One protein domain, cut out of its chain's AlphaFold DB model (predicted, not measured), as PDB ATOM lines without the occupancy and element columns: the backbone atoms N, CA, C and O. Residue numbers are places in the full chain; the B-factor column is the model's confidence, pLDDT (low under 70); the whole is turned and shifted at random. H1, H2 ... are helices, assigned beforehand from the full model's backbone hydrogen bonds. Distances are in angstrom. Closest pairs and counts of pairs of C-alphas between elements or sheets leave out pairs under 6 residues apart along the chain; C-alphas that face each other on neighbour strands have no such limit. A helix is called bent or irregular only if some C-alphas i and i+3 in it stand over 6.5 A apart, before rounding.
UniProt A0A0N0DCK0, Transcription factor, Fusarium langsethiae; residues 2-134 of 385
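What this domain is: This is residues 2 to 134 of the 385 residues of the protein "Transcription factor" of Fusarium langsethiae (UniProt A0A0N0DCK0). Two long helices, H1 and H4, lie side by side and run opposite ways along the length of the domain; the shorter H2 folds back along the last part of H1, and H3 passes near H1, with both short helices on the side of H1 away from H4. Loops with short antiparallel pairings lie at the two far ends, residues 2 to 16 by the start of H1 and residues 84 to 103 before H4. The printed part has 133 residues with four named helices, H1 to H4 in order, and no named strand: all helix. It is loose, with a radius of gyration of the C-alphas of 19.4 A and spans of 69 by 31 by 26 A.

How they stand to each other: Start at residues 2 to 16, where residues 5 to 6 pair with 13 to 14, then enter H1, residues 17 to 45. With residues 32 to 43 alone it touches H2, residues 47 to 61; this helical hairpin has a shallow tilt of 18 degrees, and its closest C-alphas, of Arg 42 and Phe 50, are 5.6 A apart. H3, residues 69 to 83, is close to H1 but not clearly touching: the closest C-alphas, of Leu 40 and Ala 73, are 7.2 A apart, at a steep tilt of 58 degrees. After residues 92 to 93 pair with 100 to 101, H4, residues 104 to 132, touches H1 at a shallow tilt of 28 degrees, opposite ways; the closest C-alphas, of Phe 27 and Cys 128, are 5.1 A apart. H2 and H4 are apart. Every O i to N i+4 pair is within hydrogen-bond range in H1 and H4, against 7 of 11 in H2 and in H3.

Where its parts are: Find C-alpha 17 at (-11.872, -25.218, 5.394); from there H1 runs 41.7 A. H2 is irregular, with C-alphas 56 and 59 7.2 A apart. H4 runs 41.8 A to C-alpha 132 at (-26.471, -20.551, 5.679).

The domain as a whole: The C-alphas farthest apart, of Ser 2 and Pro 88, are 68.8 A apart. The printed part has no cut; the link from H3 to H4 is long, 20 residues. Look for pLDDT under 70 at residues 46 to 51, 53 to 90 and 133 to 134.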
ATOM      1  N   SER A   2      -4.533 -34.736   7.372       71.56
ATOM      2  CA  SER A   2      -5.392 -33.557   7.217       71.56
ATOM      3  C   SER A   2      -6.802 -33.915   7.681       71.56
ATOM      4  O   SER A   2      -7.353 -34.927   7.254       71.56
ATOM      5  N   SER A   3      -7.367 -33.137   8.601       83.62
ATOM      6  CA  SER A   3      -8.742 -33.332   9.060       83.62
ATOM      7  C   SER A   3      -9.706 -33.004   7.922       83.62
ATOM      8  O   SER A   3      -9.754 -31.856   7.484       83.62
ATOM      9  N   VAL A   4     -10.469 -33.993   7.455       84.56
ATOM     10  CA  VAL A   4     -11.552 -33.774   6.489       84.56
ATOM     11  C   VAL A   4     -12.607 -32.877   7.133       84.56
ATOM     12  O   VAL A   4     -13.079 -33.153   8.239       84.56
ATOM     13  N   THR A   5     -12.966 -31.792   6.451       88.75
ATOM     14  CA  THR A   5     -14.026 -30.877   6.884       88.75
ATOM     15  C   THR A   5     -15.299 -31.194   6.116       88.75
ATOM     16  O   THR A   5     -15.288 -31.167   4.894       88.75
ATOM     17  N   GLN A   6     -16.399 -31.482   6.809       86.62
ATOM     18  CA  GLN A   6     -17.665 -31.875   6.185       86.62
ATOM     19  C   GLN A   6     -18.718 -30.769   6.325       86.62
ATOM     20  O   GLN A   6     -18.885 -30.194   7.407       86.62
ATOM     21  N   CYS A   7     -19.465 -30.489   5.253       82.56
ATOM     22  CA  CYS A   7     -20.624 -29.598   5.328       82.56
ATOM     23  C   CYS A   7     -21.722 -30.232   6.186       82.56
ATOM     24  O   CYS A   7     -22.153 -31.356   5.952       82.56
ATOM     25  N   GLN A   8     -22.216 -29.495   7.177       71.56
ATOM     26  CA  GLN A   8     -23.166 -30.028   8.160       71.56
ATOM     27  C   GLN A   8     -24.571 -30.230   7.585       71.56
ATOM     28  O   GLN A   8     -25.383 -30.939   8.181       71.56
ATOM     29  N   THR A   9     -24.849 -29.626   6.429       70.25
ATOM     30  CA  THR A   9     -26.167 -29.649   5.800       70.25
ATOM     31  C   THR A   9     -26.245 -30.703   4.698       70.25
ATOM     32  O   THR A   9     -27.138 -31.552   4.750       70.25
ATOM     33  N   CYS A  10     -25.308 -30.721   3.746       76.38
ATOM     34  CA  CYS A  10     -25.299 -31.688   2.639       76.38
ATOM     35  C   CYS A  10     -24.349 -32.882   2.831       76.38
ATOM     36  O   CYS A  10     -24.464 -33.853   2.089       76.38
ATOM     37  N   TYR A  11     -23.464 -32.855   3.836       74.25
ATOM     38  CA  TYR A  11     -22.470 -33.905   4.120       74.25
ATOM     39  C   TYR A  11     -21.443 -34.128   3.011       74.25
ATOM     40  O   TYR A  11     -20.794 -35.169   2.982       74.25
ATOM     41  N   CYS A  12     -21.265 -33.156   2.118       77.12
ATOM     42  CA  CYS A  12     -20.114 -33.145   1.231       77.12
ATOM     43  C   CYS A  12     -18.837 -32.999   2.067       77.12
ATOM     44  O   CYS A  12     -18.766 -32.154   2.968       77.12
ATOM     45  N   ASP A  13     -17.857 -33.844   1.769       83.56
ATOM     46  CA  ASP A  13     -16.537 -33.818   2.382       83.56
ATOM     47  C   ASP A  13     -15.628 -32.881   1.587       83.56
ATOM     48  O   ASP A  13     -15.601 -32.903   0.359       83.56
ATOM     49  N   PHE A  14     -14.868 -32.057   2.299       91.94
ATOM     50  CA  PHE A  14     -13.950 -31.083   1.728       91.94
ATOM     51  C   PHE A  14     -12.546 -31.319   2.271       91.94
ATOM     52  O   PHE A  14     -12.352 -31.582   3.463       91.94
ATOM     53  N   GLY A  15     -11.556 -31.189   1.385       91.38
ATOM     54  CA  GLY A  15     -10.145 -31.351   1.737       91.38
ATOM     55  C   GLY A  15      -9.606 -30.245   2.650       91.38
ATOM     56  O   GLY A  15      -8.585 -30.447   3.306       91.38
ATOM     57  N   CYS A  16     -10.281 -29.092   2.713       93.44
ATOM     58  CA  CYS A  16      -9.907 -27.973   3.571       93.44
ATOM     59  C   CYS A  16     -11.097 -27.056   3.911       93.44
ATOM     60  O   CYS A  16     -12.143 -27.068   3.252       93.44
ATOM     61  N   SER A  17     -10.892 -26.209   4.925       90.56
ATOM     62  CA  SER A  17     -11.872 -25.218   5.394       90.56
ATOM     63  C   SER A  17     -12.250 -24.186   4.325       90.56
ATOM     64  O   SER A  17     -13.391 -23.722   4.298       90.56
ATOM     65  N   ASP A  18     -11.330 -23.837   3.423       91.69
ATOM     66  CA  ASP A  18     -11.586 -22.850   2.369       91.69
ATOM     67  C   ASP A  18     -12.576 -23.381   1.329       91.69
ATOM     68  O   ASP A  18     -13.498 -22.664   0.939       91.69
ATOM     69  N   SER A  19     -12.459 -24.657   0.941       91.88
ATOM     70  CA  SER A  19     -13.417 -25.311   0.041       91.88
ATOM     71  C   SER A  19     -14.801 -25.438   0.678       91.88
ATOM     72  O   SER A  19     -15.801 -25.175   0.012       91.88
ATOM     73  N   LEU A  20     -14.878 -25.750   1.978       90.00
ATOM     74  CA  LEU A  20     -16.146 -25.723   2.714       90.00
ATOM     75  C   LEU A  20     -16.747 -24.305   2.751       90.00
ATOM     76  O   LEU A  20     -17.948 -24.129   2.559       90.00
ATOM     77  N   SER A  21     -15.916 -23.283   2.958       88.12
ATOM     78  CA  SER A  21     -16.360 -21.883   2.986       88.12
ATOM     79  C   SER A  21     -16.828 -21.400   1.609       88.12
ATOM     80  O   SER A  21     -17.794 -20.648   1.512       88.12
ATOM     81  N   ALA A  22     -16.171 -21.826   0.528       89.44
ATOM     82  CA  ALA A  22     -16.621 -21.575  -0.841       89.44
ATOM     83  C   ALA A  22     -17.962 -22.269  -1.129       89.44
ATOM     84  O   ALA A  22     -18.867 -21.650  -1.681       89.44
ATOM     85  N   HIS A  23     -18.124 -23.512  -0.672       90.31
ATOM     86  CA  HIS A  23     -19.376 -24.256  -0.782       90.31
ATOM     87  C   HIS A  23     -20.545 -23.576  -0.051       90.31
ATOM     88  O   HIS A  23     -21.640 -23.486  -0.598       90.31
ATOM     89  N   ILE A  24     -20.331 -23.051   1.161       86.12
ATOM     90  CA  ILE A  24     -21.371 -22.303   1.889       86.12
ATOM     91  C   ILE A  24     -21.701 -20.986   1.169       86.12
ATOM     92  O   ILE A  24     -22.875 -20.664   1.006       86.12
ATOM     93  N   ARG A  25     -20.686 -20.258   0.676       83.12
ATOM     94  CA  ARG A  25     -20.885 -19.023  -0.105       83.12
ATOM     95  C   ARG A  25     -21.674 -19.251  -1.395       83.12
ATOM     96  O   ARG A  25     -22.459 -18.386  -1.761       83.12
ATOM     97  N   HIS A  26     -21.514 -20.404  -2.047       85.31
ATOM     98  CA  HIS A  26     -22.336 -20.770  -3.203       85.31
ATOM     99  C   HIS A  26     -23.829 -20.790  -2.842       85.31
ATOM    100  O   HIS A  26     -24.635 -20.188  -3.544       85.31
ATOM    101  N   PHE A  27     -24.203 -21.417  -1.722       83.19
ATOM    102  CA  PHE A  27     -25.600 -21.419  -1.275       83.19
ATOM    103  C   PHE A  27     -26.102 -20.039  -0.862       83.19
ATOM    104  O   PHE A  27     -27.276 -19.759  -1.066       83.19
ATOM    105  N   ASP A  28     -25.240 -19.180  -0.318       75.00
ATOM    106  CA  ASP A  28     -25.579 -17.783  -0.015       75.00
ATOM    107  C   ASP A  28     -25.917 -16.998  -1.292       75.00
ATOM    108  O   ASP A  28     -26.970 -16.369  -1.385       75.00
ATOM    109  N   SER A  29     -25.092 -17.139  -2.337       78.31
ATOM    110  CA  SER A  29     -25.398 -16.562  -3.651       78.31
ATOM    111  C   SER A  29     -26.636 -17.182  -4.308       78.31
ATOM    112  O   SER A  29     -27.408 -16.476  -4.954       78.31
ATOM    113  N   GLU A  30     -26.861 -18.487  -4.126       82.00
ATOM    114  CA  GLU A  30     -28.034 -19.180  -4.662       82.00
ATOM    115  C   GLU A  30     -29.321 -18.755  -3.933       82.00
ATOM    116  O   GLU A  30     -30.321 -18.502  -4.599       82.00
ATOM    117  N   GLU A  31     -29.306 -18.590  -2.598       81.50
ATOM    118  CA  GLU A  31     -30.427 -18.012  -1.828       81.50
ATOM    119  C   GLU A  31     -30.835 -16.669  -2.435       81.50
ATOM    120  O   GLU A  31     -32.022 -16.438  -2.670       81.50
ATOM    121  N   TRP A  32     -29.862 -15.810  -2.730       80.06
ATOM    122  CA  TRP A  32     -30.131 -14.496  -3.292       80.06
ATOM    123  C   TRP A  32     -30.790 -14.567  -4.679       80.06
ATOM    124  O   TRP A  32     -31.854 -13.977  -4.876       80.06
ATOM    125  N   LEU A  33     -30.229 -15.353  -5.607       80.94
ATOM    126  CA  LEU A  33     -30.805 -15.546  -6.945       80.94
ATOM    127  C   LEU A  33     -32.223 -16.127  -6.881       80.94
ATOM    128  O   LEU A  33     -33.099 -15.716  -7.637       80.94
ATOM    129  N   LEU A  34     -32.475 -17.047  -5.949       80.69
ATOM    130  CA  LEU A  34     -33.793 -17.650  -5.759       80.69
ATOM    131  C   LEU A  34     -34.814 -16.665  -5.195       80.69
ATOM    132  O   LEU A  34     -35.986 -16.748  -5.550       80.69
ATOM    133  N   ILE A  35     -34.404 -15.739  -4.325       78.12
ATOM    134  CA  ILE A  35     -35.287 -14.664  -3.859       78.12
ATOM    135  C   ILE A  35     -35.678 -13.763  -5.038       78.12
ATOM    136  O   ILE A  35     -36.851 -13.414  -5.164       78.12
ATOM    137  N   GLU A  36     -34.745 -13.428  -5.930       76.75
ATOM    138  CA  GLU A  36     -35.056 -12.655  -7.141       76.75
ATOM    139  C   GLU A  36     -35.993 -13.432  -8.085       76.75
ATOM    140  O   GLU A  36     -37.010 -12.903  -8.539       76.75
ATOM    141  N   GLU A  37     -35.727 -14.721  -8.304       81.06
ATOM    142  CA  GLU A  37     -36.567 -15.615  -9.110       81.06
ATOM    143  C   GLU A  37     -37.998 -15.715  -8.542       81.06
ATOM    144  O   GLU A  37     -38.987 -15.580  -9.267       81.06
ATOM    145  N   LEU A  38     -38.128 -15.857  -7.219       79.12
ATOM    146  CA  LEU A  38     -39.414 -15.874  -6.519       79.12
ATOM    147  C   LEU A  38     -40.166 -14.557  -6.627       79.12
ATOM    148  O   LEU A  38     -41.393 -14.567  -6.751       79.12
ATOM    149  N   ALA A  39     -39.452 -13.433  -6.597       75.38
ATOM    150  CA  ALA A  39     -40.058 -12.131  -6.800       75.38
ATOM    151  C   ALA A  39     -40.714 -12.057  -8.189       75.38
ATOM    152  O   ALA A  39     -41.866 -11.630  -8.309       75.38
ATOM    153  N   LEU A  40     -40.030 -12.554  -9.225       78.75
ATOM    154  CA  LEU A  40     -40.568 -12.628 -10.585       78.75
ATOM    155  C   LEU A  40     -41.792 -13.549 -10.672       78.75
ATOM    156  O   LEU A  40     -42.792 -13.180 -11.293       78.75
ATOM    157  N   TYR A  41     -41.747 -14.718 -10.032       79.25
ATOM    158  CA  TYR A  41     -42.853 -15.682 -10.039       79.25
ATOM    159  C   TYR A  41     -44.097 -15.158  -9.328       79.25
ATOM    160  O   TYR A  41     -45.186 -15.153  -9.901       79.25
ATOM    161  N   ARG A  42     -43.936 -14.601  -8.127       76.88
ATOM    162  CA  ARG A  42     -45.049 -14.010  -7.370       76.88
ATOM    163  C   ARG A  42     -45.651 -12.803  -8.072       76.88
ATOM    164  O   ARG A  42     -46.864 -12.619  -8.024       76.88
ATOM    165  N   HIS A  43     -44.835 -12.028  -8.788       73.62
ATOM    166  CA  HIS A  43     -45.339 -10.952  -9.635       73.62
ATOM    167  C   HIS A  43     -46.291 -11.463 -10.731       73.62
ATOM    168  O   HIS A  43     -47.222 -10.748 -11.103       73.62
ATOM    169  N   HIS A  44     -46.098 -12.692 -11.227       71.62
ATOM    170  CA  HIS A  44     -46.975 -13.303 -12.229       71.62
ATOM    171  C   HIS A  44     -48.271 -13.867 -11.631       71.62
ATOM    172  O   HIS A  44     -49.296 -13.856 -12.308       71.62
ATOM    173  N   ILE A  45     -48.243 -14.306 -10.369       70.12
ATOM    174  CA  ILE A  45     -49.347 -15.043  -9.739       70.12
ATOM    175  C   ILE A  45     -50.356 -14.112  -9.054       70.12
ATOM    176  O   ILE A  45     -51.558 -14.300  -9.219       70.12
ATOM    177  N   SER A  46     -49.913 -13.078  -8.325       67.31
ATOM    178  CA  SER A  46     -50.828 -12.197  -7.578       67.31
ATOM    179  C   SER A  46     -50.270 -10.784  -7.374       67.31
ATOM    180  O   SER A  46     -49.085 -10.580  -7.117       67.31
ATOM    181  N   LYS A  47     -51.119  -9.758  -7.541       63.19
ATOM    182  CA  LYS A  47     -50.723  -8.336  -7.409       63.19
ATOM    183  C   LYS A  47     -50.657  -7.899  -5.952       63.19
ATOM    184  O   LYS A  47     -49.760  -7.140  -5.592       63.19
ATOM    185  N   ASP A  48     -51.543  -8.450  -5.135       69.00
ATOM    186  CA  ASP A  48     -51.722  -8.041  -3.746       69.00
ATOM    187  C   ASP A  48     -50.796  -8.825  -2.799       69.00
ATOM    188  O   ASP A  48     -50.297  -8.280  -1.812       69.00
ATOM    189  N   GLU A  49     -50.458 -10.073  -3.141       62.66
ATOM    190  CA  GLU A  49     -49.578 -10.922  -2.323       62.66
ATOM    191  C   GLU A  49     -48.088 -10.601  -2.502       62.66
ATOM    192  O   GLU A  49     -47.296 -10.780  -1.571       62.66
ATOM    193  N   PHE A  50     -47.694 -10.065  -3.663       63.09
ATOM    194  CA  PHE A  50     -46.304  -9.702  -3.945       63.09
ATOM    195  C   PHE A  50     -45.777  -8.644  -2.965       63.09
ATOM    196  O   PHE A  50     -44.708  -8.812  -2.377       63.09
ATOM    197  N   GLY A  51     -46.553  -7.581  -2.728       63.28
ATOM    198  CA  GLY A  51     -46.158  -6.510  -1.810       63.28
ATOM    199  C   GLY A  51     -46.059  -6.976  -0.355       63.28
ATOM    200  O   GLY A  51     -45.172  -6.535   0.374       63.28
ATOM    201  N   ALA A  52     -46.937  -7.887   0.075       70.00
ATOM    202  CA  ALA A  52     -46.878  -8.474   1.413       70.00
ATOM    203  C   ALA A  52     -45.648  -9.374   1.585       70.00
ATOM    204  O   ALA A  52     -44.940  -9.264   2.585       70.00
ATOM    205  N   TRP A  53     -45.349 -10.212   0.591       69.69
ATOM    206  CA  TRP A  53     -44.174 -11.073   0.630       69.69
ATOM    207  C   TRP A  53     -42.864 -10.290   0.594       69.69
ATOM    208  O   TRP A  53     -41.973 -10.586   1.390       69.69
ATOM    209  N   LEU A  54     -42.753  -9.267  -0.260       64.25
ATOM    210  CA  LEU A  54     -41.536  -8.461  -0.361       64.25
ATOM    211  C   LEU A  54     -41.160  -7.863   1.001       64.25
ATOM    212  O   LEU A  54     -40.006  -7.960   1.405       64.25
ATOM    213  N   ARG A  55     -42.148  -7.381   1.769       69.44
ATOM    214  CA  ARG A  55     -41.948  -6.895   3.147       69.44
ATOM    215  C   ARG A  55     -41.429  -7.976   4.101       69.44
ATOM    216  O   ARG A  55     -40.593  -7.688   4.948       69.44
ATOM    217  N   THR A  56     -41.874  -9.230   3.962       68.81
ATOM    218  CA  THR A  56     -41.348 -10.341   4.785       68.81
ATOM    219  C   THR A  56     -39.914 -10.735   4.427       68.81
ATOM    220  O   THR A  56     -39.182 -11.217   5.289       68.81
ATOM    221  N   GLN A  57     -39.499 -10.538   3.172       62.62
ATOM    222  CA  GLN A  57     -38.143 -10.862   2.708       62.62
ATOM    223  C   GLN A  57     -37.180  -9.673   2.779       62.62
ATOM    224  O   GLN A  57     -35.968  -9.860   2.697       62.62
ATOM    225  N   GLU A  58     -37.695  -8.464   2.984       57.44
ATOM    226  CA  GLU A  58     -36.936  -7.219   3.047       57.44
ATOM    227  C   GLU A  58     -35.734  -7.267   4.012       57.44
ATOM    228  O   GLU A  58     -34.657  -6.819   3.622       57.44
ATOM    229  N   PRO A  59     -35.814  -7.877   5.215       62.91
ATOM    230  CA  PRO A  59     -34.646  -8.011   6.092       62.91
ATOM    231  C   PRO A  59     -33.550  -8.937   5.535       62.91
ATOM    232  O   PRO A  59     -32.372  -8.773   5.854       62.91
ATOM    233  N   ALA A  60     -33.917  -9.933   4.721       57.69
ATOM    234  CA  ALA A  60     -32.950 -10.774   4.016       57.69
ATOM    235  C   ALA A  60     -32.327 -10.020   2.830       57.69
ATOM    236  O   ALA A  60     -31.124 -10.118   2.621       57.69
ATOM    237  N   LEU A  61     -33.123  -9.211   2.121       53.84
ATOM    238  CA  LEU A  61     -32.674  -8.388   0.994       53.84
ATOM    239  C   LEU A  61     -31.752  -7.236   1.426       53.84
ATOM    240  O   LEU A  61     -30.736  -6.995   0.783       53.84
ATOM    241  N   ARG A  62     -32.034  -6.575   2.558       55.97
ATOM    242  CA  ARG A  62     -31.229  -5.455   3.090       55.97
ATOM    243  C   ARG A  62     -29.803  -5.834   3.500       55.97
ATOM    244  O   ARG A  62     -28.982  -4.943   3.669       55.97
ATOM    245  N   ARG A  63     -29.488  -7.126   3.657       59.16
ATOM    246  CA  ARG A  63     -28.109  -7.585   3.915       59.16
ATOM    247  C   ARG A  63     -27.162  -7.360   2.738       59.16
ATOM    248  O   ARG A  63     -25.953  -7.348   2.940       59.16
ATOM    249  N   TYR A  64     -27.700  -7.162   1.541       53.19
ATOM    250  CA  TYR A  64     -26.931  -6.827   0.355       53.19
ATOM    251  C   TYR A  64     -27.193  -5.349   0.044       53.19
ATOM    252  O   TYR A  64     -28.137  -5.010  -0.661       53.19
ATOM    253  N   GLU A  65     -26.379  -4.461   0.630       47.09
ATOM    254  CA  GLU A  65     -26.552  -2.992   0.657       47.09
ATOM    255  C   GLU A  65     -26.576  -2.288  -0.721       47.09
ATOM    256  O   GLU A  65     -26.638  -1.062  -0.780       47.09
ATOM    257  N   SER A  66     -26.546  -3.009  -1.845       51.78
ATOM    258  CA  SER A  66     -26.325  -2.426  -3.174       51.78
ATOM    259  C   SER A  66     -27.450  -2.601  -4.198       51.78
ATOM    260  O   SER A  66     -27.249  -2.190  -5.341       51.78
ATOM    261  N   TYR A  67     -28.609  -3.183  -3.857       49.56
ATOM    262  CA  TYR A  67     -29.559  -3.622  -4.893       49.56
ATOM    263  C   TYR A  67     -31.011  -3.135  -4.740       49.56
ATOM    264  O   TYR A  67     -31.679  -3.404  -3.743       49.56
ATOM    265  N   ASP A  68     -31.512  -2.462  -5.785       63.09
ATOM    266  CA  ASP A  68     -32.906  -2.029  -5.956       63.09
ATOM    267  C   ASP A  68     -33.690  -3.064  -6.784       63.09
ATOM    268  O   ASP A  68     -33.689  -3.058  -8.020       63.09
ATOM    269  N   VAL A  69     -34.366  -3.971  -6.076       54.09
ATOM    270  CA  VAL A  69     -35.188  -5.058  -6.639       54.09
ATOM    271  C   VAL A  69     -36.299  -4.529  -7.556       54.09
ATOM    272  O   VAL A  69     -36.671  -5.182  -8.534       54.09
ATOM    273  N   GLU A  70     -36.823  -3.333  -7.282       58.12
ATOM    274  CA  GLU A  70     -37.921  -2.759  -8.056       58.12
ATOM    275  C   GLU A  70     -37.439  -2.250  -9.422       58.12
ATOM    276  O   GLU A  70     -38.122  -2.432 -10.436       58.12
ATOM    277  N   SER A  71     -36.227  -1.690  -9.479       60.16
ATOM    278  CA  SER A  71     -35.600  -1.247 -10.730       60.16
ATOM    279  C   SER A  71     -35.283  -2.407 -11.682       60.16
ATOM    280  O   SER A  71     -35.555  -2.294 -12.880       60.16
ATOM    281  N   ASN A  72     -34.807  -3.550 -11.181       54.00
ATOM    282  CA  ASN A  72     -34.511  -4.715 -12.026       54.00
ATOM    283  C   ASN A  72     -35.764  -5.402 -12.578       54.00
ATOM    284  O   ASN A  72     -35.820  -5.726 -13.768       54.00
ATOM    285  N   ALA A  73     -36.808  -5.554 -11.758       54.66
ATOM    286  CA  ALA A  73     -38.090  -6.085 -12.219       54.66
ATOM    287  C   ALA A  73     -38.703  -5.205 -13.331       54.66
ATOM    288  O   ALA A  73     -39.272  -5.710 -14.307       54.66
ATOM    289  N   ARG A  74     -38.537  -3.878 -13.225       61.00
ATOM    290  CA  ARG A  74     -38.965  -2.910 -14.249       61.00
ATOM    291  C   ARG A  74     -38.106  -2.970 -15.516       61.00
ATOM    292  O   ARG A  74     -38.664  -2.877 -16.607       61.00
ATOM    293  N   LEU A  75     -36.788  -3.154 -15.403       57.88
ATOM    294  CA  LEU A  75     -35.881  -3.292 -16.555       57.88
ATOM    295  C   LEU A  75     -36.198  -4.543 -17.387       57.88
ATOM    296  O   LEU A  75     -36.372  -4.435 -18.600       57.88
ATOM    297  N   LEU A  76     -36.393  -5.693 -16.734       52.41
ATOM    298  CA  LEU A  76     -36.782  -6.944 -17.403       52.41
ATOM    299  C   LEU A  76     -38.168  -6.862 -18.065       52.41
ATOM    300  O   LEU A  76     -38.417  -7.528 -19.071       52.41
ATOM    301  N   SER A  77     -39.063  -6.028 -17.528       52.91
ATOM    302  CA  SER A  77     -40.376  -5.762 -18.129       52.91
ATOM    303  C   SER A  77     -40.280  -4.834 -19.348       52.91
ATOM    304  O   SER A  77     -41.005  -5.011 -20.325       52.91
ATOM    305  N   ARG A  78     -39.364  -3.855 -19.331       51.50
ATOM    306  CA  ARG A  78     -39.244  -2.824 -20.373       51.50
ATOM    307  C   ARG A  78     -38.653  -3.356 -21.681       51.50
ATOM    308  O   ARG A  78     -39.186  -3.024 -22.739       51.50
ATOM    309  N   ASP A  79     -37.648  -4.228 -21.620       52.28
ATOM    310  CA  ASP A  79     -37.025  -4.827 -22.817       52.28
ATOM    311  C   ASP A  79     -38.005  -5.660 -23.664       52.28
ATOM    312  O   ASP A  79     -37.825  -5.822 -24.869       52.28
ATOM    313  N   ARG A  80     -39.102  -6.144 -23.067       50.53
ATOM    314  CA  ARG A  80     -40.064  -7.034 -23.738       50.53
ATOM    315  C   ARG A  80     -41.185  -6.304 -24.481       50.53
ATOM    316  O   ARG A  80     -41.761  -6.864 -25.409       50.53
ATOM    317  N   THR A  81     -41.426  -5.028 -24.168       53.47
ATOM    318  CA  THR A  81     -42.444  -4.193 -24.844       53.47
ATOM    319  C   THR A  81     -42.084  -3.813 -26.288       53.47
ATOM    320  O   THR A  81     -42.945  -3.376 -27.052       53.47
ATOM    321  N   LEU A  82     -40.832  -4.015 -26.711       56.19
ATOM    322  CA  LEU A  82     -40.364  -3.642 -28.052       56.19
ATOM    323  C   LEU A  82     -40.760  -4.635 -29.163       56.19
ATOM    324  O   LEU A  82     -40.612  -4.306 -30.340       56.19
ATOM    325  N   HIS A  83     -41.313  -5.809 -28.833       53.88
ATOM    326  CA  HIS A  83     -41.588  -6.870 -29.814       53.88
ATOM    327  C   HIS A  83     -43.020  -6.927 -30.381       53.88
ATOM    328  O   HIS A  83     -43.305  -7.792 -31.209       53.88
ATOM    329  N   HIS A  84     -43.917  -5.997 -30.037       50.59
ATOM    330  CA  HIS A  84     -45.320  -6.070 -30.466       50.59
ATOM    331  C   HIS A  84     -45.738  -4.924 -31.397       50.59
ATOM    332  O   HIS A  84     -46.372  -3.952 -30.992       50.59
ATOM    333  N   LYS A  85     -45.450  -5.072 -32.696       52.75
ATOM    334  CA  LYS A  85     -46.179  -4.362 -33.759       52.75
ATOM    335  C   LYS A  85     -46.931  -5.381 -34.626       52.75
ATOM    336  O   LYS A  85     -46.325  -6.243 -35.250       52.75
ATOM    337  N   SER A  86     -48.261  -5.249 -34.619       55.25
ATOM    338  CA  SER A  86     -49.256  -5.829 -35.542       55.25
ATOM    339  C   SER A  86     -49.392  -7.359 -35.622       55.25
ATOM    340  O   SER A  86     -48.947  -7.976 -36.587       55.25
ATOM    341  N   LYS A  87     -50.147  -7.963 -34.692       55.19
ATOM    342  CA  LYS A  87     -50.853  -9.237 -34.932       55.19
ATOM    343  C   LYS A  87     -52.300  -9.174 -34.413       55.19
ATOM    344  O   LYS A  87     -52.580  -8.370 -33.523       55.19
ATOM    345  N   PRO A  88     -53.226  -9.939 -35.024       57.22
ATOM    346  CA  PRO A  88     -54.647  -9.927 -34.680       57.22
ATOM    347  C   PRO A  88     -54.850 -10.296 -33.209       57.22
ATOM    348  O   PRO A  88     -54.078 -11.076 -32.661       57.22
ATOM    349  N   ARG A  89     -55.871  -9.697 -32.583       60.88
ATOM    350  CA  ARG A  89     -56.204  -9.845 -31.157       60.88
ATOM    351  C   ARG A  89     -56.381 -11.320 -30.795       60.88
ATOM    352  O   ARG A  89     -57.455 -11.881 -30.997       60.88
ATOM    353  N   GLU A  90     -55.337 -11.929 -30.256       68.44
ATOM    354  CA  GLU A  90     -55.457 -13.200 -29.559       68.44
ATOM    355  C   GLU A  90     -56.305 -12.980 -28.287       68.44
ATOM    356  O   GLU A  90     -56.145 -11.958 -27.612       68.44
ATOM    357  N   PRO A  91     -57.259 -13.878 -27.990       81.38
ATOM    358  CA  PRO A  91     -58.292 -13.635 -26.981       81.38
ATOM    359  C   PRO A  91     -57.784 -13.725 -25.539       81.38
ATOM    360  O   PRO A  91     -58.428 -13.196 -24.633       81.38
ATOM    361  N   HIS A  92     -56.641 -14.373 -25.311       89.00
ATOM    362  CA  HIS A  92     -56.123 -14.635 -23.974       89.00
ATOM    363  C   HIS A  92     -54.726 -14.053 -23.843       89.00
ATOM    364  O   HIS A  92     -53.787 -14.518 -24.478       89.00
ATOM    365  N   ILE A  93     -54.591 -13.012 -23.030       88.94
ATOM    366  CA  ILE A  93     -53.316 -12.341 -22.788       88.94
ATOM    367  C   ILE A  93     -53.002 -12.478 -21.305       88.94
ATOM    368  O   ILE A  93     -53.831 -12.145 -20.454       88.94
ATOM    369  N   CYS A  94     -51.802 -12.953 -20.985       88.25
ATOM    370  CA  CYS A  94     -51.299 -12.898 -19.623       88.25
ATOM    371  C   CYS A  94     -51.108 -11.428 -19.243       88.25
ATOM    372  O   CYS A  94     -50.263 -10.738 -19.804       88.25
ATOM    373  N   GLN A  95     -51.865 -10.939 -18.262       82.94
ATOM    374  CA  GLN A  95     -51.849  -9.526 -17.854       82.94
ATOM    375  C   GLN A  95     -50.496  -9.046 -17.296       82.94
ATOM    376  O   GLN A  95     -50.348  -7.868 -16.980       82.94
ATOM    377  N   ARG A  96     -49.531  -9.955 -17.107       79.56
ATOM    378  CA  ARG A  96     -48.240  -9.678 -16.467       79.56
ATOM    379  C   ARG A  96     -47.081  -9.633 -17.437       79.56
ATOM    380  O   ARG A  96     -46.315  -8.679 -17.403       79.56
ATOM    381  N   CYS A  97     -46.955 -10.641 -18.292       83.94
ATOM    382  CA  CYS A  97     -45.905 -10.679 -19.308       83.94
ATOM    383  C   CYS A  97     -46.393 -10.233 -20.690       83.94
ATOM    384  O   CYS A  97     -45.598 -10.226 -21.625       83.94
ATOM    385  N   GLU A  98     -47.687  -9.918 -20.821       87.06
ATOM    386  CA  GLU A  98     -48.365  -9.528 -22.063       87.06
ATOM    387  C   GLU A  98     -48.267 -10.572 -23.191       87.06
ATOM    388  O   GLU A  98     -48.662 -10.310 -24.327       87.06
ATOM    389  N   GLN A  99     -47.802 -11.791 -22.882       87.31
ATOM    390  CA  GLN A  99     -47.824 -12.899 -23.829       87.31
ATOM    391  C   GLN A  99     -49.264 -13.257 -24.162       87.31
ATOM    392  O   GLN A  99     -50.133 -13.325 -23.287       87.31
ATOM    393  N   SER A 100     -49.491 -13.474 -25.447       89.44
ATOM    394  CA  SER A 100     -50.777 -13.867 -25.989       89.44
ATOM    395  C   SER A 100     -50.810 -15.372 -26.231       89.44
ATOM    396  O   SER A 100     -49.786 -15.999 -26.508       89.44
ATOM    397  N   PHE A 101     -51.992 -15.942 -26.034       90.19
ATOM    398  CA  PHE A 101     -52.263 -17.363 -26.120       90.19
ATOM    399  C   PHE A 101     -53.502 -17.599 -26.978       90.19
ATOM    400  O   PHE A 101     -54.506 -16.879 -26.897       90.19
ATOM    401  N   LYS A 102     -53.448 -18.670 -27.772       90.50
ATOM    402  CA  LYS A 102     -54.546 -19.078 -28.655       90.50
ATOM    403  C   LYS A 102     -55.741 -19.620 -27.876       90.50
ATOM    404  O   LYS A 102     -56.873 -19.441 -28.316       90.50
ATOM    405  N   THR A 103     -55.499 -20.276 -26.740       91.88
ATOM    406  CA  THR A 103     -56.542 -20.895 -25.913       91.88
ATOM    407  C   THR A 103     -56.409 -20.496 -24.444       91.88
ATOM    408  O   THR A 103     -55.323 -20.153 -23.975       91.88
ATOM    409  N   LEU A 104     -57.521 -20.552 -23.701       90.00
ATOM    410  CA  LEU A 104     -57.520 -20.340 -22.250       90.00
ATOM    411  C   LEU A 104     -56.660 -21.390 -21.532       90.00
ATOM    412  O   LEU A 104     -55.916 -21.039 -20.625       90.00
ATOM    413  N   LYS A 105     -56.695 -22.649 -21.993       92.94
ATOM    414  CA  LYS A 105     -55.891 -23.754 -21.446       92.94
ATOM    415  C   LYS A 105     -54.387 -23.480 -21.554       92.94
ATOM    416  O   LYS A 105     -53.645 -23.791 -20.628       92.94
ATOM    417  N   ASP A 106     -53.934 -22.866 -22.648       91.88
ATOM    418  CA  ASP A 106     -52.524 -22.482 -22.810       91.88
ATOM    419  C   ASP A 106     -52.129 -21.359 -21.837       91.88
ATOM    420  O   ASP A 106     -51.044 -21.402 -21.256       91.88
ATOM    421  N   LEU A 107     -53.019 -20.385 -21.609       91.12
ATOM    422  CA  LEU A 107     -52.813 -19.332 -20.609       91.12
ATOM    423  C   LEU A 107     -52.798 -19.902 -19.177       91.12
ATOM    424  O   LEU A 107     -51.940 -19.532 -18.378       91.12
ATOM    425  N   GLU A 108     -53.714 -20.812 -18.847       88.06
ATOM    426  CA  GLU A 108     -53.745 -21.499 -17.551       88.06
ATOM    427  C   GLU A 108     -52.484 -22.337 -17.334       88.06
ATOM    428  O   GLU A 108     -51.866 -22.248 -16.277       88.06
ATOM    429  N   SER A 109     -52.047 -23.083 -18.352       90.75
ATOM    430  CA  SER A 109     -50.783 -23.829 -18.336       90.75
ATOM    431  C   SER A 109     -49.579 -22.901 -18.131       90.75
ATOM    432  O   SER A 109     -48.696 -23.179 -17.318       90.75
ATOM    433  N   HIS A 110     -49.565 -21.741 -18.796       91.31
ATOM    434  CA  HIS A 110     -48.544 -20.713 -18.608       91.31
ATOM    435  C   HIS A 110     -48.494 -20.197 -17.160       91.31
ATOM    436  O   HIS A 110     -47.415 -20.158 -16.567       91.31
ATOM    437  N   ILE A 111     -49.640 -19.852 -16.562       87.56
ATOM    438  CA  ILE A 111     -49.720 -19.406 -15.159       87.56
ATOM    439  C   ILE A 111     -49.331 -20.544 -14.202       87.56
ATOM    440  O   ILE A 111     -48.564 -20.328 -13.262       87.56
ATOM    441  N   GLY A 112     -49.798 -21.766 -14.465       80.75
ATOM    442  CA  GLY A 112     -49.474 -22.957 -13.684       80.75
ATOM    443  C   GLY A 112     -47.974 -23.261 -13.665       80.75
ATOM    444  O   GLY A 112     -47.425 -23.593 -12.615       80.75
ATOM    445  N   ASN A 113     -47.269 -23.054 -14.782       82.38
ATOM    446  CA  ASN A 113     -45.810 -23.182 -14.836       82.38
ATOM    447  C   ASN A 113     -45.101 -22.184 -13.907       82.38
ATOM    448  O   ASN A 113     -44.120 -22.549 -13.257       82.38
ATOM    449  N   TYR A 114     -45.600 -20.950 -13.789       82.44
ATOM    450  CA  TYR A 114     -45.061 -19.976 -12.834       82.44
ATOM    451  C   TYR A 114     -45.295 -20.390 -11.382       82.44
ATOM    452  O   TYR A 114     -44.370 -20.294 -10.581       82.44
ATOM    453  N   GLN A 115     -46.480 -20.906 -11.051       74.75
ATOM    454  CA  GLN A 115     -46.776 -21.437  -9.713       74.75
ATOM    455  C   GLN A 115     -45.874 -22.626  -9.364       74.75
ATOM    456  O   GLN A 115     -45.311 -22.699  -8.272       74.75
ATOM    457  N   LEU A 116     -45.679 -23.545 -10.310       75.56
ATOM    458  CA  LEU A 116     -44.791 -24.690 -10.126       75.56
ATOM    459  C   LEU A 116     -43.337 -24.251  -9.913       75.56
ATOM    460  O   LEU A 116     -42.653 -24.766  -9.023       75.56
ATOM    461  N   ASN A 117     -42.860 -23.295 -10.711       76.75
ATOM    462  CA  ASN A 117     -41.514 -22.757 -10.567       76.75
ATOM    463  C   ASN A 117     -41.348 -21.970  -9.260       76.75
ATOM    464  O   ASN A 117     -40.302 -22.092  -8.625       76.75
ATOM    465  N   GLU A 118     -42.385 -21.266  -8.797       80.94
ATOM    466  CA  GLU A 118     -42.409 -20.643  -7.474       80.94
ATOM    467  C   GLU A 118     -42.192 -21.683  -6.374       80.94
ATOM    468  O   GLU A 118     -41.278 -21.554  -5.561       80.94
ATOM    469  N   MET A 119     -42.967 -22.765  -6.384       71.06
ATOM    470  CA  MET A 119     -42.830 -23.839  -5.399       71.06
ATOM    471  C   MET A 119     -41.442 -24.491  -5.447       71.06
ATOM    472  O   MET A 119     -40.847 -24.784  -4.405       71.06
ATOM    473  N   ARG A 120     -40.882 -24.679  -6.649       75.25
ATOM    474  CA  ARG A 120     -39.521 -25.202  -6.828       75.25
ATOM    475  C   ARG A 120     -38.472 -24.245  -6.258       75.25
ATOM    476  O   ARG A 120     -37.566 -24.702  -5.556       75.25
ATOM    477  N   ALA A 121     -38.588 -22.949  -6.534       77.75
ATOM    478  CA  ALA A 121     -37.667 -21.935  -6.038       77.75
ATOM    479  C   ALA A 121     -37.775 -21.764  -4.515       77.75
ATOM    480  O   ALA A 121     -36.745 -21.714  -3.848       77.75
ATOM    481  N   LEU A 122     -38.981 -21.825  -3.931       76.44
ATOM    482  CA  LEU A 122     -39.182 -21.867  -2.476       76.44
ATOM    483  C   LEU A 122     -38.484 -23.079  -1.850       76.44
ATOM    484  O   LEU A 122     -37.809 -22.949  -0.828       76.44
ATOM    485  N   GLY A 123     -38.590 -24.254  -2.478       74.06
ATOM    486  CA  GLY A 123     -37.910 -25.466  -2.020       74.06
ATOM    487  C   GLY A 123     -36.380 -25.351  -2.058       74.06
ATOM    488  O   GLY A 123     -35.702 -25.766  -1.113       74.06
ATOM    489  N   LYS A 124     -35.821 -24.759  -3.121       78.19
ATOM    490  CA  LYS A 124     -34.379 -24.475  -3.203       78.19
ATOM    491  C   LYS A 124     -33.954 -23.409  -2.188       78.19
ATOM    492  O   LYS A 124     -32.928 -23.579  -1.535       78.19
ATOM    493  N   LEU A 125     -34.755 -22.362  -1.990       79.12
ATOM    494  CA  LEU A 125     -34.465 -21.280  -1.048       79.12
ATOM    495  C   LEU A 125     -34.416 -21.815   0.384       79.12
ATOM    496  O   LEU A 125     -33.474 -21.542   1.125       79.12
ATOM    497  N   ALA A 126     -35.387 -22.649   0.754       74.44
ATOM    498  CA  ALA A 126     -35.398 -23.320   2.045       74.44
ATOM    499  C   ALA A 126     -34.141 -24.188   2.243       74.44
ATOM    500  O   ALA A 126     -33.539 -24.189   3.318       74.44
ATOM    501  N   ARG A 127     -33.675 -24.868   1.186       73.81
ATOM    502  CA  ARG A 127     -32.413 -25.621   1.214       73.81
ATOM    503  C   ARG A 127     -31.197 -24.715   1.401       73.81
ATOM    504  O   ARG A 127     -30.324 -25.073   2.188       73.81
ATOM    505  N   CYS A 128     -31.126 -23.577   0.716       76.00
ATOM    506  CA  CYS A 128     -30.031 -22.620   0.880       76.00
ATOM    507  C   CYS A 128     -29.998 -22.080   2.314       76.00
ATOM    508  O   CYS A 128     -28.962 -22.129   2.972       76.00
ATOM    509  N   ARG A 129     -31.160 -21.715   2.868       78.06
ATOM    510  CA  ARG A 129     -31.287 -21.270   4.265       78.06
ATOM    511  C   ARG A 129     -30.783 -22.294   5.270       78.06
ATOM    512  O   ARG A 129     -30.103 -21.909   6.212       78.06
ATOM    513  N   LEU A 130     -31.019 -23.586   5.034       70.88
ATOM    514  CA  LEU A 130     -30.459 -24.662   5.863       70.88
ATOM    515  C   LEU A 130     -28.925 -24.771   5.788       70.88
ATOM    516  O   LEU A 130     -28.323 -25.387   6.666       70.88
ATOM    517  N   HIS A 131     -28.284 -24.265   4.731       72.12
ATOM    518  CA  HIS A 131     -26.819 -24.223   4.615       72.12
ATOM    519  C   HIS A 131     -26.227 -22.975   5.272       72.12
ATOM    520  O   HIS A 131     -25.118 -23.041   5.798       72.12
ATOM    521  N   ILE A 132     -26.961 -21.864   5.247       70.75
ATOM    522  CA  ILE A 132     -26.471 -20.551   5.679       70.75
ATOM    523  C   ILE A 132     -26.771 -20.302   7.161       70.75
ATOM    524  O   ILE A 132     -25.946 -19.727   7.869       70.75
ATOM    525  N   ARG A 133     -27.945 -20.723   7.650       69.50
ATOM    526  CA  ARG A 133     -28.420 -20.407   9.001       69.50
ATOM    527  C   ARG A 133     -28.584 -21.667   9.834       69.50
ATOM    528  O   ARG A 133     -29.318 -22.585   9.474       69.50
ATOM    529  N   THR A 134     -27.944 -21.676  10.997       65.19
ATOM    530  CA  THR A 134     -28.459 -22.450  12.126       65.19
ATOM    531  C   THR A 134     -29.757 -21.781  12.578       65.19
ATOM    532  O   THR A 134     -29.757 -20.551  12.688       65.19
TER     533      THR A 134